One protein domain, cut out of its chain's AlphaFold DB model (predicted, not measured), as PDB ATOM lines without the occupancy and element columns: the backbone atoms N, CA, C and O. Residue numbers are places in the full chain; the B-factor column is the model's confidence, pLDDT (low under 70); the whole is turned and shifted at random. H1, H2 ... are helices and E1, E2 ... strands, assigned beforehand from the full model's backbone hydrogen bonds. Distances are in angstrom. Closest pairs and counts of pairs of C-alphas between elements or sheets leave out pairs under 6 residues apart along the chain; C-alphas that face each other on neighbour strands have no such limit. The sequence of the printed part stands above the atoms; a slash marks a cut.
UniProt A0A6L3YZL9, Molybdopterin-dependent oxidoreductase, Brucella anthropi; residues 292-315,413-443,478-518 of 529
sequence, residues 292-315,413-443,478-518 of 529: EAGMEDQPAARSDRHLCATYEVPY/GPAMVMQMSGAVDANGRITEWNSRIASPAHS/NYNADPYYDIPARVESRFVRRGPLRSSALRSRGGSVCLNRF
ATOM      1  N   GLU A 292      14.785  -8.250 -28.746       90.38
ATOM      2  CA  GLU A 292      15.648  -7.562 -27.771       90.38
ATOM      3  C   GLU A 292      17.113  -8.023 -27.844       90.38
ATOM      4  O   GLU A 292      18.026  -7.264 -27.523       90.38
ATOM      5  N   ALA A 293      17.355  -9.261 -28.284       90.00
ATOM      6  CA  ALA A 293      18.691  -9.787 -28.548       90.00
ATOM      7  C   ALA A 293      19.264  -9.371 -29.920       90.00
ATOM      8  O   ALA A 293      20.434  -9.648 -30.202       90.00
ATOM      9  N   GLY A 294      18.461  -8.761 -30.800       92.56
ATOM     10  CA  GLY A 294      18.821  -8.545 -32.205       92.56
ATOM     11  C   GLY A 294      19.135  -9.857 -32.933       92.56
ATOM     12  O   GLY A 294      20.089  -9.923 -33.705       92.56
ATOM     13  N   MET A 295      18.416 -10.929 -32.600       92.19
ATOM     14  CA  MET A 295      18.572 -12.260 -33.182       92.19
ATOM     15  C   MET A 295      17.537 -12.472 -34.285       92.19
ATOM     16  O   MET A 295      16.339 -12.544 -34.014       92.19
ATOM     17  N   GLU A 296      18.015 -12.599 -35.519       91.88
ATOM     18  CA  GLU A 296      17.195 -12.969 -36.677       91.88
ATOM     19  C   GLU A 296      16.662 -14.396 -36.564       91.88
ATOM     20  O   GLU A 296      17.303 -15.257 -35.955       91.88
ATOM     21  N   ASP A 297      15.506 -14.656 -37.173       87.50
ATOM     22  CA  ASP A 297      14.916 -15.987 -37.156       87.50
ATOM     23  C   ASP A 297      15.652 -16.956 -38.095       87.50
ATOM     24  O   ASP A 297      16.024 -16.591 -39.210       87.50
ATOM     25  N   GLN A 298      15.859 -18.195 -37.647       85.38
ATOM     26  CA  GLN A 298      16.435 -19.271 -38.451       85.38
ATOM     27  C   GLN A 298      15.347 -20.323 -38.688       85.38
ATOM     28  O   GLN A 298      14.926 -20.980 -37.731       85.38
ATOM     29  N   PRO A 299      14.883 -20.512 -39.935       84.75
ATOM     30  CA  PRO A 299      13.826 -21.469 -40.211       84.75
ATOM     31  C   PRO A 299      14.305 -22.896 -39.936       84.75
ATOM     32  O   PRO A 299      15.450 -23.264 -40.223       84.75
ATOM     33  N   ALA A 300      13.403 -23.720 -39.402       87.25
ATOM     34  CA  ALA A 300      13.644 -25.149 -39.290       87.25
ATOM     35  C   ALA A 300      13.853 -25.739 -40.692       87.25
ATOM     36  O   ALA A 300      13.080 -25.484 -41.614       87.25
ATOM     37  N   ALA A 301      14.901 -26.540 -40.846       88.69
ATOM     38  CA  ALA A 301      15.261 -27.163 -42.111       88.69
ATOM     39  C   ALA A 301      15.822 -28.553 -41.833       88.69
ATOM     40  O   ALA A 301      16.516 -28.762 -40.839       88.69
ATOM     41  N   ARG A 302      15.526 -29.521 -42.696       90.38
ATOM     42  CA  ARG A 302      16.042 -30.883 -42.559       90.38
ATOM     43  C   ARG A 302      16.343 -31.473 -43.926       90.38
ATOM     44  O   ARG A 302      15.482 -31.478 -44.796       90.38
ATOM     45  N   SER A 303      17.544 -32.012 -44.069       91.62
ATOM     46  CA  SER A 303      17.955 -32.888 -45.162       91.62
ATOM     47  C   SER A 303      18.623 -34.140 -44.588       91.62
ATOM     48  O   SER A 303      18.768 -34.266 -43.369       91.62
ATOM     49  N   ASP A 304      19.054 -35.064 -45.447       89.44
ATOM     50  CA  ASP A 304      19.713 -36.310 -45.023       89.44
ATOM     51  C   ASP A 304      20.984 -36.076 -44.192       89.44
ATOM     52  O   ASP A 304      21.384 -36.939 -43.414       89.44
ATOM     53  N   ARG A 305      21.622 -34.909 -44.346       93.56
ATOM     54  CA  ARG A 305      22.924 -34.592 -43.744       93.56
ATOM     55  C   ARG A 305      22.982 -33.255 -43.013       93.56
ATOM     56  O   ARG A 305      24.050 -32.890 -42.541       93.56
ATOM     57  N   HIS A 306      21.873 -32.526 -42.917       94.31
ATOM     58  CA  HIS A 306      21.828 -31.217 -42.270       94.31
ATOM     59  C   HIS A 306      20.507 -31.007 -41.524       94.31
ATOM     60  O   HIS A 306      19.438 -31.393 -42.004       94.31
ATOM     61  N   LEU A 307      20.576 -30.382 -40.349       93.62
ATOM     62  CA  LEU A 307      19.423 -30.079 -39.508       93.62
ATOM     63  C   LEU A 307      19.541 -28.668 -38.935       93.62
ATOM     64  O   LEU A 307      20.534 -28.365 -38.284       93.62
ATOM     65  N   CYS A 308      18.485 -27.871 -39.086       93.69
ATOM     66  CA  CYS A 308      18.248 -26.639 -38.343       93.69
ATOM     67  C   CYS A 308      17.031 -26.809 -37.433       93.69
ATOM     68  O   CYS A 308      15.993 -27.315 -37.870       93.69
ATOM     69  N   ALA A 309      17.131 -26.349 -36.190       91.25
ATOM     70  CA  ALA A 309      16.025 -26.370 -35.241       91.25
ATOM     71  C   ALA A 309      16.073 -25.172 -34.290       91.25
ATOM     72  O   ALA A 309      17.146 -24.744 -33.864       91.25
ATOM     73  N   THR A 310      14.888 -24.696 -33.910       91.06
ATOM     74  CA  THR A 310      14.703 -23.676 -32.875       91.06
ATOM     75  C   THR A 310      14.108 -24.323 -31.632       91.06
ATOM     76  O   THR A 310      13.175 -25.123 -31.716       91.06
ATOM     77  N   TYR A 311      14.665 -23.981 -30.476       89.06
ATOM     78  CA  TYR A 311      14.243 -24.444 -29.166       89.06
ATOM     79  C   TYR A 311      13.890 -23.248 -28.298       89.06
ATOM     80  O   TYR A 311      14.653 -22.289 -28.189       89.06
ATOM     81  N   GLU A 312      12.739 -23.334 -27.655       89.75
ATOM     82  CA  GLU A 312      12.172 -22.265 -26.849       89.75
ATOM     83  C   GLU A 312      11.942 -22.792 -25.436       89.75
ATOM     84  O   GLU A 312      11.419 -23.892 -25.237       89.75
ATOM     85  N   VAL A 313      12.393 -22.035 -24.438       88.81
ATOM     86  CA  VAL A 313      12.276 -22.418 -23.031       88.81
ATOM     87  C   VAL A 313      11.669 -21.267 -22.250       88.81
ATOM     88  O   VAL A 313      12.277 -20.197 -22.212       88.81
ATOM     89  N   PRO A 314      10.491 -21.459 -21.629       90.81
ATOM     90  CA  PRO A 314       9.842 -20.407 -20.861       90.81
ATOM     91  C   PRO A 314      10.591 -20.152 -19.551       90.81
ATOM     92  O   PRO A 314      11.492 -20.907 -19.163       90.81
ATOM     93  N   TYR A 315      10.185 -19.101 -18.841       91.25
ATOM     94  CA  TYR A 315      10.633 -18.881 -17.473       91.25
ATOM     95  C   TYR A 315      10.286 -20.080 -16.595       91.25
ATOM     96  O   TYR A 315       9.253 -20.728 -16.770       91.25
ATOM     97  N   GLY A 413      14.305 -18.741 -13.176       91.69
ATOM     98  CA  GLY A 413      15.165 -19.241 -14.245       91.69
ATOM     99  C   GLY A 413      14.796 -18.553 -15.567       91.69
ATOM    100  O   GLY A 413      13.618 -18.573 -15.932       91.69
ATOM    101  N   PRO A 414      15.755 -17.922 -16.270       90.06
ATOM    102  CA  PRO A 414      15.459 -17.109 -17.445       90.06
ATOM    103  C   PRO A 414      14.915 -17.942 -18.605       90.06
ATOM    104  O   PRO A 414      15.358 -19.068 -18.847       90.06
ATOM    105  N   ALA A 415      13.995 -17.335 -19.353       91.00
ATOM    106  CA  ALA A 415      13.560 -17.844 -20.641       91.00
ATOM    107  C   ALA A 415      14.680 -17.745 -21.693       91.00
ATOM    108  O   ALA A 415      15.564 -16.884 -21.617       91.00
ATOM    109  N   MET A 416      14.645 -18.633 -22.682       89.69
ATOM    110  CA  MET A 416      15.670 -18.749 -23.718       89.69
ATOM    111  C   MET A 416      15.056 -19.053 -25.080       89.69
ATOM    112  O   MET A 416      14.105 -19.829 -25.176       89.69
ATOM    113  N   VAL A 417      15.675 -18.511 -26.126       91.50
ATOM    114  CA  VAL A 417      15.533 -18.989 -27.507       91.50
ATOM    115  C   VAL A 417      16.896 -19.483 -27.972       91.50
ATOM    116  O   VAL A 417      17.891 -18.779 -27.814       91.50
ATOM    117  N   MET A 418      16.953 -20.689 -28.527       90.38
ATOM    118  CA  MET A 418      18.168 -21.286 -29.069       90.38
ATOM    119  C   MET A 418      17.913 -21.763 -30.493       90.38
ATOM    120  O   MET A 418      17.102 -22.658 -30.710       90.38
ATOM    121  N   GLN A 419      18.628 -21.192 -31.452       92.12
ATOM    122  CA  GLN A 419      18.659 -21.656 -32.835       92.12
ATOM    123  C   GLN A 419      19.922 -22.484 -33.038       92.12
ATOM    124  O   GLN A 419      21.012 -22.051 -32.655       92.12
ATOM    125  N   MET A 420      19.783 -23.683 -33.593       91.56
ATOM    126  CA  MET A 420      20.899 -24.589 -33.837       91.56
ATOM    127  C   MET A 420      20.917 -25.062 -35.280       91.56
ATOM    128  O   MET A 420      19.856 -25.357 -35.834       91.56
ATOM    129  N   SER A 421      22.118 -25.230 -35.831       92.38
ATOM    130  CA  SER A 421      22.348 -26.012 -37.043       92.38
ATOM    131  C   SER A 421      23.459 -27.033 -36.840       92.38
ATOM    132  O   SER A 421      24.393 -26.824 -36.064       92.38
ATOM    133  N   GLY A 422      23.344 -28.166 -37.521       93.62
ATOM    134  CA  GLY A 422      24.388 -29.174 -37.537       93.62
ATOM    135  C   GLY A 422      24.375 -29.986 -38.818       93.62
ATOM    136  O   GLY A 422      23.325 -30.171 -39.439       93.62
ATOM    137  N   ALA A 423      25.551 -30.476 -39.195       94.75
ATOM    138  CA  ALA A 423      25.760 -31.250 -40.410       94.75
ATOM    139  C   ALA A 423      26.585 -32.507 -40.137       94.75
ATOM    140  O   ALA A 423      27.399 -32.538 -39.210       94.75
ATOM    141  N   VAL A 424      26.382 -33.532 -40.965       96.25
ATOM    142  CA  VAL A 424      27.200 -34.747 -40.979       96.25
ATOM    143  C   VAL A 424      27.750 -35.044 -42.372       96.25
ATOM    144  O   VAL A 424      27.141 -34.702 -43.387       96.25
ATOM    145  N   ASP A 425      28.900 -35.708 -42.437       94.69
ATOM    146  CA  ASP A 425      29.441 -36.239 -43.688       94.69
ATOM    147  C   ASP A 425      28.732 -37.539 -44.131       94.69
ATOM    148  O   ASP A 425      27.778 -38.014 -43.509       94.69
ATOM    149  N   ALA A 426      29.194 -38.137 -45.234       94.44
ATOM    150  CA  ALA A 426      28.649 -39.394 -45.754       94.44
ATOM    151  C   ALA A 426      28.803 -40.592 -44.798       94.44
ATOM    152  O   ALA A 426      28.058 -41.559 -44.923       94.44
ATOM    153  N   ASN A 427      29.744 -40.514 -43.856       93.75
ATOM    154  CA  ASN A 427      30.037 -41.545 -42.865       93.75
ATOM    155  C   ASN A 427      29.344 -41.264 -41.520       93.75
ATOM    156  O   ASN A 427      29.555 -41.996 -40.554       93.75
ATOM    157  N   GLY A 428      28.543 -40.195 -41.433       91.00
ATOM    158  CA  GLY A 428      27.849 -39.788 -40.215       91.00
ATOM    159  C   GLY A 428      28.715 -39.020 -39.208       91.00
ATOM    160  O   GLY A 428      28.284 -38.847 -38.067       91.00
ATOM    161  N   ARG A 429      29.915 -38.548 -39.579       93.31
ATOM    162  CA  ARG A 429      30.738 -37.698 -38.698       93.31
ATOM    163  C   ARG A 429      30.198 -36.277 -38.686       93.31
ATOM    164  O   ARG A 429      29.896 -35.739 -39.745       93.31
ATOM    165  N   ILE A 430      30.130 -35.654 -37.511       93.69
ATOM    166  CA  ILE A 430      29.672 -34.264 -37.363       93.69
ATOM    167  C   ILE A 430      30.707 -33.311 -37.971       93.69
ATOM    168  O   ILE A 430      31.869 -33.316 -37.567       93.69
ATOM    169  N   THR A 431      30.273 -32.492 -38.925       94.25
ATOM    170  CA  THR A 431      31.100 -31.503 -39.638       94.25
ATOM    171  C   THR A 431      30.705 -30.059 -39.339       94.25
ATOM    172  O   THR A 431      31.470 -29.145 -39.639       94.25
ATOM    173  N   GLU A 432      29.549 -29.842 -38.710       93.25
ATOM    174  CA  GLU A 432      29.080 -28.529 -38.265       93.25
ATOM    175  C   GLU A 432      28.282 -28.662 -36.966       93.25
ATOM    176  O   GLU A 432      27.451 -29.567 -36.836       93.25
ATOM    177  N   TRP A 433      28.501 -27.732 -36.033       91.75
ATOM    178  CA  TRP A 433      27.703 -27.581 -34.819       91.75
ATOM    179  C   TRP A 433      27.593 -26.109 -34.402       91.75
ATOM    180  O   TRP A 433      28.419 -25.576 -33.659       91.75
ATOM    181  N   ASN A 434      26.562 -25.425 -34.882       91.56
ATOM    182  CA  ASN A 434      26.359 -24.004 -34.624       91.56
ATOM    183  C   ASN A 434      25.188 -23.788 -33.665       91.56
ATOM    184  O   ASN A 434      24.145 -24.431 -33.776       91.56
ATOM    185  N   SER A 435      25.342 -22.847 -32.735       89.31
ATOM    186  CA  SER A 435      24.261 -22.412 -31.852       89.31
ATOM    187  C   SER A 435      24.241 -20.900 -31.680       89.31
ATOM    188  O   SER A 435      25.280 -20.262 -31.512       89.31
ATOM    189  N   ARG A 436      23.035 -20.332 -31.698       91.56
ATOM    190  CA  ARG A 436      22.754 -18.931 -31.389       91.56
ATOM    191  C   ARG A 436      21.730 -18.900 -30.265       91.56
ATOM    192  O   ARG A 436      20.650 -19.466 -30.404       91.56
ATOM    193  N   ILE A 437      22.064 -18.265 -29.145       90.00
ATOM    194  CA  ILE A 437      21.242 -18.259 -27.926       90.00
ATOM    195  C   ILE A 437      20.849 -16.826 -27.570       90.00
ATOM    196  O   ILE A 437      21.724 -15.973 -27.461       90.00
ATOM    197  N   ALA A 438      19.561 -16.559 -27.356       91.06
ATOM    198  CA  ALA A 438      19.039 -15.303 -26.820       91.06
ATOM    199  C   ALA A 438      18.457 -15.534 -25.421       91.06
ATOM    200  O   ALA A 438      17.537 -16.340 -25.261       91.06
ATOM    201  N   SER A 439      18.976 -14.838 -24.405       89.50
ATOM    202  CA  SER A 439      18.466 -14.957 -23.029       89.50
ATOM    203  C   SER A 439      18.805 -13.757 -22.135       89.50
ATOM    204  O   SER A 439      19.841 -13.114 -22.351       89.50
ATOM    205  N   PRO A 440      17.974 -13.453 -21.115       87.75
ATOM    206  CA  PRO A 440      18.337 -12.570 -20.009       87.75
ATOM    207  C   PRO A 440      19.454 -13.145 -19.122       87.75
ATOM    208  O   PRO A 440      20.062 -14.172 -19.410       87.75
ATOM    209  N   ALA A 441      19.749 -12.476 -18.004       84.44
ATOM    210  CA  ALA A 441      20.849 -12.877 -17.133       84.44
ATOM    211  C   ALA A 441      20.498 -14.148 -16.345       84.44
ATOM    212  O   ALA A 441      19.476 -14.206 -15.660       84.44
ATOM    213  N   HIS A 442      21.399 -15.130 -16.351       85.81
ATOM    214  CA  HIS A 442      21.278 -16.348 -15.544       85.81
ATOM    215  C   HIS A 442      21.804 -16.186 -14.110       85.81
ATOM    216  O   HIS A 442      21.832 -17.146 -13.338       85.81
ATOM    217  N   SER A 443      22.244 -14.992 -13.714       83.50
ATOM    218  CA  SER A 443      22.615 -14.698 -12.332       83.50
ATOM    219  C   SER A 443      22.471 -13.212 -12.015       83.50
ATOM    220  O   SER A 443      23.213 -12.389 -12.535       83.50
ATOM    221  N   ASN A 478      24.958 -19.372 -22.363       75.88
ATOM    222  CA  ASN A 478      25.807 -20.337 -23.060       75.88
ATOM    223  C   ASN A 478      26.414 -21.413 -22.145       75.88
ATOM    224  O   ASN A 478      27.304 -22.146 -22.573       75.88
ATOM    225  N   TYR A 479      25.996 -21.518 -20.882       73.31
ATOM    226  CA  TYR A 479      26.578 -22.495 -19.964       73.31
ATOM    227  C   TYR A 479      26.268 -23.931 -20.435       73.31
ATOM    228  O   TYR A 479      25.121 -24.378 -20.376       73.31
ATOM    229  N   ASN A 480      27.311 -24.670 -20.836       71.06
ATOM    230  CA  ASN A 480      27.287 -25.971 -21.540       71.06
ATOM    231  C   ASN A 480      26.939 -25.931 -23.041       71.06
ATOM    232  O   ASN A 480      26.684 -26.995 -23.612       71.06
ATOM    233  N   ALA A 481      26.895 -24.760 -23.681       78.06
ATOM    234  CA  ALA A 481      26.630 -24.658 -25.119       78.06
ATOM    235  C   ALA A 481      27.807 -25.185 -25.955       78.06
ATOM    236  O   ALA A 481      27.589 -25.789 -27.007       78.06
ATOM    237  N   ASP A 482      29.030 -25.039 -25.442       79.00
ATOM    238  CA  ASP A 482      30.216 -25.670 -26.015       79.00
ATOM    239  C   ASP A 482      30.107 -27.203 -25.896       79.00
ATOM    240  O   ASP A 482      29.802 -27.717 -24.808       79.00
ATOM    241  N   PRO A 483      30.288 -27.953 -26.998       79.75
ATOM    242  CA  PRO A 483      30.217 -29.407 -26.969       79.75
ATOM    243  C   PRO A 483      31.374 -30.015 -26.176       79.75
ATOM    244  O   PRO A 483      32.499 -29.533 -26.198       79.75
ATOM    245  N   TYR A 484      31.092 -31.135 -25.509       79.00
ATOM    246  CA  TYR A 484      32.101 -31.954 -24.823       79.00
ATOM    247  C   TYR A 484      32.885 -32.871 -25.778       79.00
ATOM    248  O   TYR A 484      33.727 -33.649 -25.335       79.00
ATOM    249  N   TYR A 485      32.565 -32.819 -27.070       82.94
ATOM    250  CA  TYR A 485      33.152 -33.641 -28.118       82.94
ATOM    251  C   TYR A 485      34.119 -32.804 -28.949       82.94
ATOM    252  O   TYR A 485      33.897 -31.609 -29.133       82.94
ATOM    253  N   ASP A 486      35.144 -33.456 -29.493       88.50
ATOM    254  CA  ASP A 486      36.051 -32.852 -30.468       88.50
ATOM    255  C   ASP A 486      35.352 -32.744 -31.834       88.50
ATOM    256  O   ASP A 486      35.454 -33.625 -32.691       88.50
ATOM    257  N   ILE A 487      34.529 -31.704 -31.974       89.56
ATOM    258  CA  ILE A 487      33.755 -31.388 -33.176       89.56
ATOM    259  C   ILE A 487      33.886 -29.897 -33.503       89.56
ATOM    260  O   ILE A 487      34.014 -29.075 -32.590       89.56
ATOM    261  N   PRO A 488      33.809 -29.510 -34.787       89.69
ATOM    262  CA  PRO A 488      33.765 -28.102 -35.158       89.69
ATOM    263  C   PRO A 488      32.499 -27.455 -34.590       89.69
ATOM    264  O   PRO A 488      31.388 -27.893 -34.897       89.69
ATOM    265  N   ALA A 489      32.659 -26.409 -33.775       90.00
ATOM    266  CA  ALA A 489      31.536 -25.743 -33.128       90.00
ATOM    267  C   ALA A 489      31.658 -24.218 -33.108       90.00
ATOM    268  O   ALA A 489      32.739 -23.663 -32.910       90.00
ATOM    269  N   ARG A 490      30.516 -23.540 -33.254       91.50
ATOM    270  CA  ARG A 490      30.382 -22.093 -33.056       91.50
ATOM    271  C   ARG A 490      29.232 -21.808 -32.101       91.50
ATOM    272  O   ARG A 490      28.093 -22.195 -32.352       91.50
ATOM    273  N   VAL A 491      29.521 -21.076 -31.030       87.81
ATOM    274  CA  VAL A 491      28.526 -20.646 -30.042       87.81
ATOM    275  C   VAL A 491      28.431 -19.126 -30.053       87.81
ATOM    276  O   VAL A 491      29.400 -18.424 -29.775       87.81
ATOM    277  N   GLU A 492      27.248 -18.611 -30.358       89.81
ATOM    278  CA  GLU A 492      26.903 -17.198 -30.256       89.81
ATOM    279  C   GLU A 492      25.884 -17.011 -29.124       89.81
ATOM    280  O   GLU A 492      24.796 -17.580 -29.153       89.81
ATOM    281  N   SER A 493      26.208 -16.186 -28.127       86.69
ATOM    282  CA  SER A 493      25.279 -15.829 -27.051       86.69
ATOM    283  C   SER A 493      24.944 -14.346 -27.111       86.69
ATOM    284  O   SER A 493      25.827 -13.494 -27.022       86.69
ATOM    285  N   ARG A 494      23.658 -14.041 -27.267       88.31
ATOM    286  CA  ARG A 494      23.100 -12.695 -27.345       88.31
ATOM    287  C   ARG A 494      22.317 -12.394 -26.075       88.31
ATOM    288  O   ARG A 494      21.340 -13.058 -25.735       88.31
ATOM    289  N   PHE A 495      22.775 -11.376 -25.361       85.25
ATOM    290  CA  PHE A 495      22.211 -10.997 -24.076       85.25
ATOM    291  C   PHE A 495      20.970 -10.113 -24.237       85.25
ATOM    292  O   PHE A 495      21.041  -9.029 -24.818       85.25
ATOM    293  N   VAL A 496      19.852 -10.544 -23.653       87.25
ATOM    294  CA  VAL A 496      18.617  -9.757 -23.549       87.25
ATOM    295  C   VAL A 496      18.722  -8.851 -22.324       87.25
ATOM    296  O   VAL A 496      18.512  -9.282 -21.191       87.25
ATOM    297  N   ARG A 497      19.067  -7.575 -22.543       78.50
ATOM    298  CA  ARG A 497      19.310  -6.612 -21.448       78.50
ATOM    299  C   ARG A 497      18.058  -6.301 -20.633       78.50
ATOM    300  O   ARG A 497      18.150  -6.068 -19.433       78.50
ATOM    301  N   ARG A 498      16.904  -6.249 -21.298       77.38
ATOM    302  CA  ARG A 498      15.603  -5.941 -20.699       77.38
ATOM    303  C   ARG A 498      14.731  -7.183 -20.818       77.38
ATOM    304  O   ARG A 498      14.050  -7.373 -21.812       77.38
ATOM    305  N   GLY A 499      14.836  -8.078 -19.841       80.56
ATOM    306  CA  GLY A 499      13.919  -9.212 -19.733       80.56
ATOM    307  C   GLY A 499      12.577  -8.764 -19.138       80.56
ATOM    308  O   GLY A 499      12.584  -7.888 -18.271       80.56
ATOM    309  N   PRO A 500      11.438  -9.354 -19.550       84.94
ATOM    310  CA  PRO A 500      10.130  -9.018 -18.988       84.94
ATOM    311  C   PRO A 500      10.001  -9.382 -17.502       84.94
ATOM    312  O   PRO A 500       9.343  -8.666 -16.753       84.94
ATOM    313  N   LEU A 501      10.664 -10.455 -17.055       89.75
ATOM    314  CA  LEU A 501      10.662 -10.893 -15.656       89.75
ATOM    315  C   LEU A 501      12.065 -10.813 -15.043       89.75
ATOM    316  O   LEU A 501      13.072 -10.962 -15.741       89.75
ATOM    317  N   ARG A 502      12.143 -10.613 -13.717       89.44
ATOM    318  CA  ARG A 502      13.412 -10.711 -12.978       89.44
ATOM    319  C   ARG A 502      13.911 -12.148 -13.073       89.44
ATOM    320  O   ARG A 502      13.217 -13.064 -12.650       89.44
ATOM    321  N   SER A 503      15.122 -12.338 -13.581       90.31
ATOM    322  CA  SER A 503      15.738 -13.657 -13.684       90.31
ATOM    323  C   SER A 503      16.967 -13.783 -12.800       90.31
ATOM    324  O   SER A 503      17.697 -12.814 -12.591       90.31
ATOM    325  N   SER A 504      17.231 -14.986 -12.301       89.94
ATOM    326  CA  SER A 504      18.492 -15.338 -11.664       89.94
ATOM    327  C   SER A 504      18.847 -16.808 -11.911       89.94
ATOM    328  O   SER A 504      18.430 -17.429 -12.882       89.94
ATOM    329  N   ALA A 505      19.712 -17.365 -11.065       88.81
ATOM    330  CA  ALA A 505      20.247 -18.689 -11.277       88.81
ATOM    331  C   ALA A 505      19.217 -19.714 -10.846       88.81
ATOM    332  O   ALA A 505      18.890 -19.778  -9.668       88.81
ATOM    333  N   LEU A 506      18.798 -20.554 -11.779       89.50
ATOM    334  CA  LEU A 506      18.133 -21.824 -11.518       89.50
ATOM    335  C   LEU A 506      19.156 -22.961 -11.654       89.50
ATOM    336  O   LEU A 506      20.179 -22.809 -12.334       89.50
ATOM    337  N   ARG A 507      18.920 -24.101 -10.999       85.94
ATOM    338  CA  ARG A 507      19.780 -25.290 -11.067       85.94
ATOM    339  C   ARG A 507      20.063 -25.633 -12.533       85.94
ATOM    340  O   ARG A 507      19.162 -25.628 -13.362       85.94
ATOM    341  N   SER A 508      21.332 -25.920 -12.840       77.38
ATOM    342  CA  SER A 508      21.890 -26.075 -14.200       77.38
ATOM    343  C   SER A 508      22.281 -24.775 -14.930       77.38
ATOM    344  O   SER A 508      23.035 -24.854 -15.893       77.38
ATOM    345  N   ARG A 509      21.872 -23.580 -14.464       74.00
ATOM    346  CA  ARG A 509      22.334 -22.262 -14.968       74.00
ATOM    347  C   ARG A 509      22.309 -22.147 -16.509       74.00
ATOM    348  O   ARG A 509      23.280 -21.725 -17.102       74.00
ATOM    349  N   GLY A 510      21.208 -22.538 -17.159       67.81
ATOM    350  CA  GLY A 510      21.092 -22.574 -18.636       67.81
ATOM    351  C   GLY A 510      21.421 -23.934 -19.272       67.81
ATOM    352  O   GLY A 510      20.943 -24.259 -20.358       67.81
ATOM    353  N   GLY A 511      22.098 -24.820 -18.539       65.75
ATOM    354  CA  GLY A 511      22.430 -26.176 -18.983       65.75
ATOM    355  C   GLY A 511      21.241 -27.120 -19.176       65.75
ATOM    356  O   GLY A 511      21.400 -28.181 -19.767       65.75
ATOM    357  N   SER A 512      20.038 -26.767 -18.711       56.59
ATOM    358  CA  SER A 512      18.814 -27.520 -19.030       56.59
ATOM    359  C   SER A 512      18.418 -27.429 -20.509       56.59
ATOM    360  O   SER A 512      17.517 -28.147 -20.928       56.59
ATOM    361  N   VAL A 513      19.061 -26.542 -21.277       54.50
ATOM    362  CA  VAL A 513      18.707 -26.217 -22.670       54.50
ATOM    363  C   VAL A 513      19.866 -26.439 -23.629       54.50
ATOM    364  O   VAL A 513      19.641 -26.739 -24.795       54.50
ATOM    365  N   CYS A 514      21.107 -26.400 -23.142       53.44
ATOM    366  CA  CYS A 514      22.252 -26.804 -23.944       53.44
ATOM    367  C   CYS A 514      22.184 -28.319 -24.220       53.44
ATOM    368  O   CYS A 514      22.490 -29.165 -23.372       53.44
ATOM    369  N   LEU A 515      21.722 -28.660 -25.426       51.38
ATOM    370  CA  LEU A 515      21.368 -30.007 -25.887       51.38
ATOM    371  C   LEU A 515      22.524 -31.017 -25.891       51.38
ATOM    372  O   LEU A 515      22.262 -32.216 -26.015       51.38
ATOM    373  N   ASN A 516      23.755 -30.569 -25.629       48.97
ATOM    374  CA  ASN A 516      24.909 -31.425 -25.349       48.97
ATOM    375  C   ASN A 516      24.645 -32.419 -24.197       48.97
ATOM    376  O   ASN A 516      25.283 -33.464 -24.142       48.97
ATOM    377  N   ARG A 517      23.679 -32.146 -23.298       47.78
ATOM    378  CA  ARG A 517      23.204 -33.116 -22.284       47.78
ATOM    379  C   ARG A 517      21.816 -33.702 -22.546       47.78
ATOM    380  O   ARG A 517      21.610 -34.882 -22.284       47.78
ATOM    381  N   PHE A 518      20.849 -32.910 -23.015       40.44
ATOM    382  CA  PHE A 518      19.431 -33.288 -22.895       40.44
ATOM    383  C   PHE A 518      18.902 -34.237 -23.982       40.44
ATOM    384  O   PHE A 518      17.919 -34.934 -23.730       40.44
TER     385      PHE A 518
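This is residues 292 to 315, 413 to 443 and 478 to 518 of the 529 residues of the protein "Molybdopterin-dependent oxidoreductase" of Brucella anthropi (UniProt A0A6L3YZL9). There is little regular structure: one twisted four-stranded sheet has unnamed residues 293 to 299 over one face and loops, among them residues 478 to 483 and 510 to 514, over the other. The printed part has 96 residues, 37 in named elements, mostly strand: four strands, then one helix. The mixed sheet runs E1, E2, E3, E4. The whole is compact, radius of gyration of the C-alphas 14.0 A, spanning 46 by 26 by 17 A.

E1, residues 306 to 313, begins at C-alpha 306 (21.828, -31.217, -42.270). E2, residues 416 to 424, measures 26.2 A; E3, 430 to 439, 26.5 A. E4 is 490 to 495; H1, 515 to 518, ends at C-alpha 518 (19.431, -33.288, -22.895).

E1 and E2 are antiparallel, 164 degrees; N 309 and O 420 are 2.9 A apart. E2 and E3 form an antiparallel hairpin, N 436 to O 419 2.8 A. E3 and E4 are parallel, N 494 to O 437 2.7 A. H1, too short for an O i to N i+4 pair, is not on the sheet.

The cuts span 5.6 A from C-alpha 315 to 413 and 12.5 A from 443 to 478. The link E4 to H1 is long. Residues 510 to 518 have pLDDT under 70.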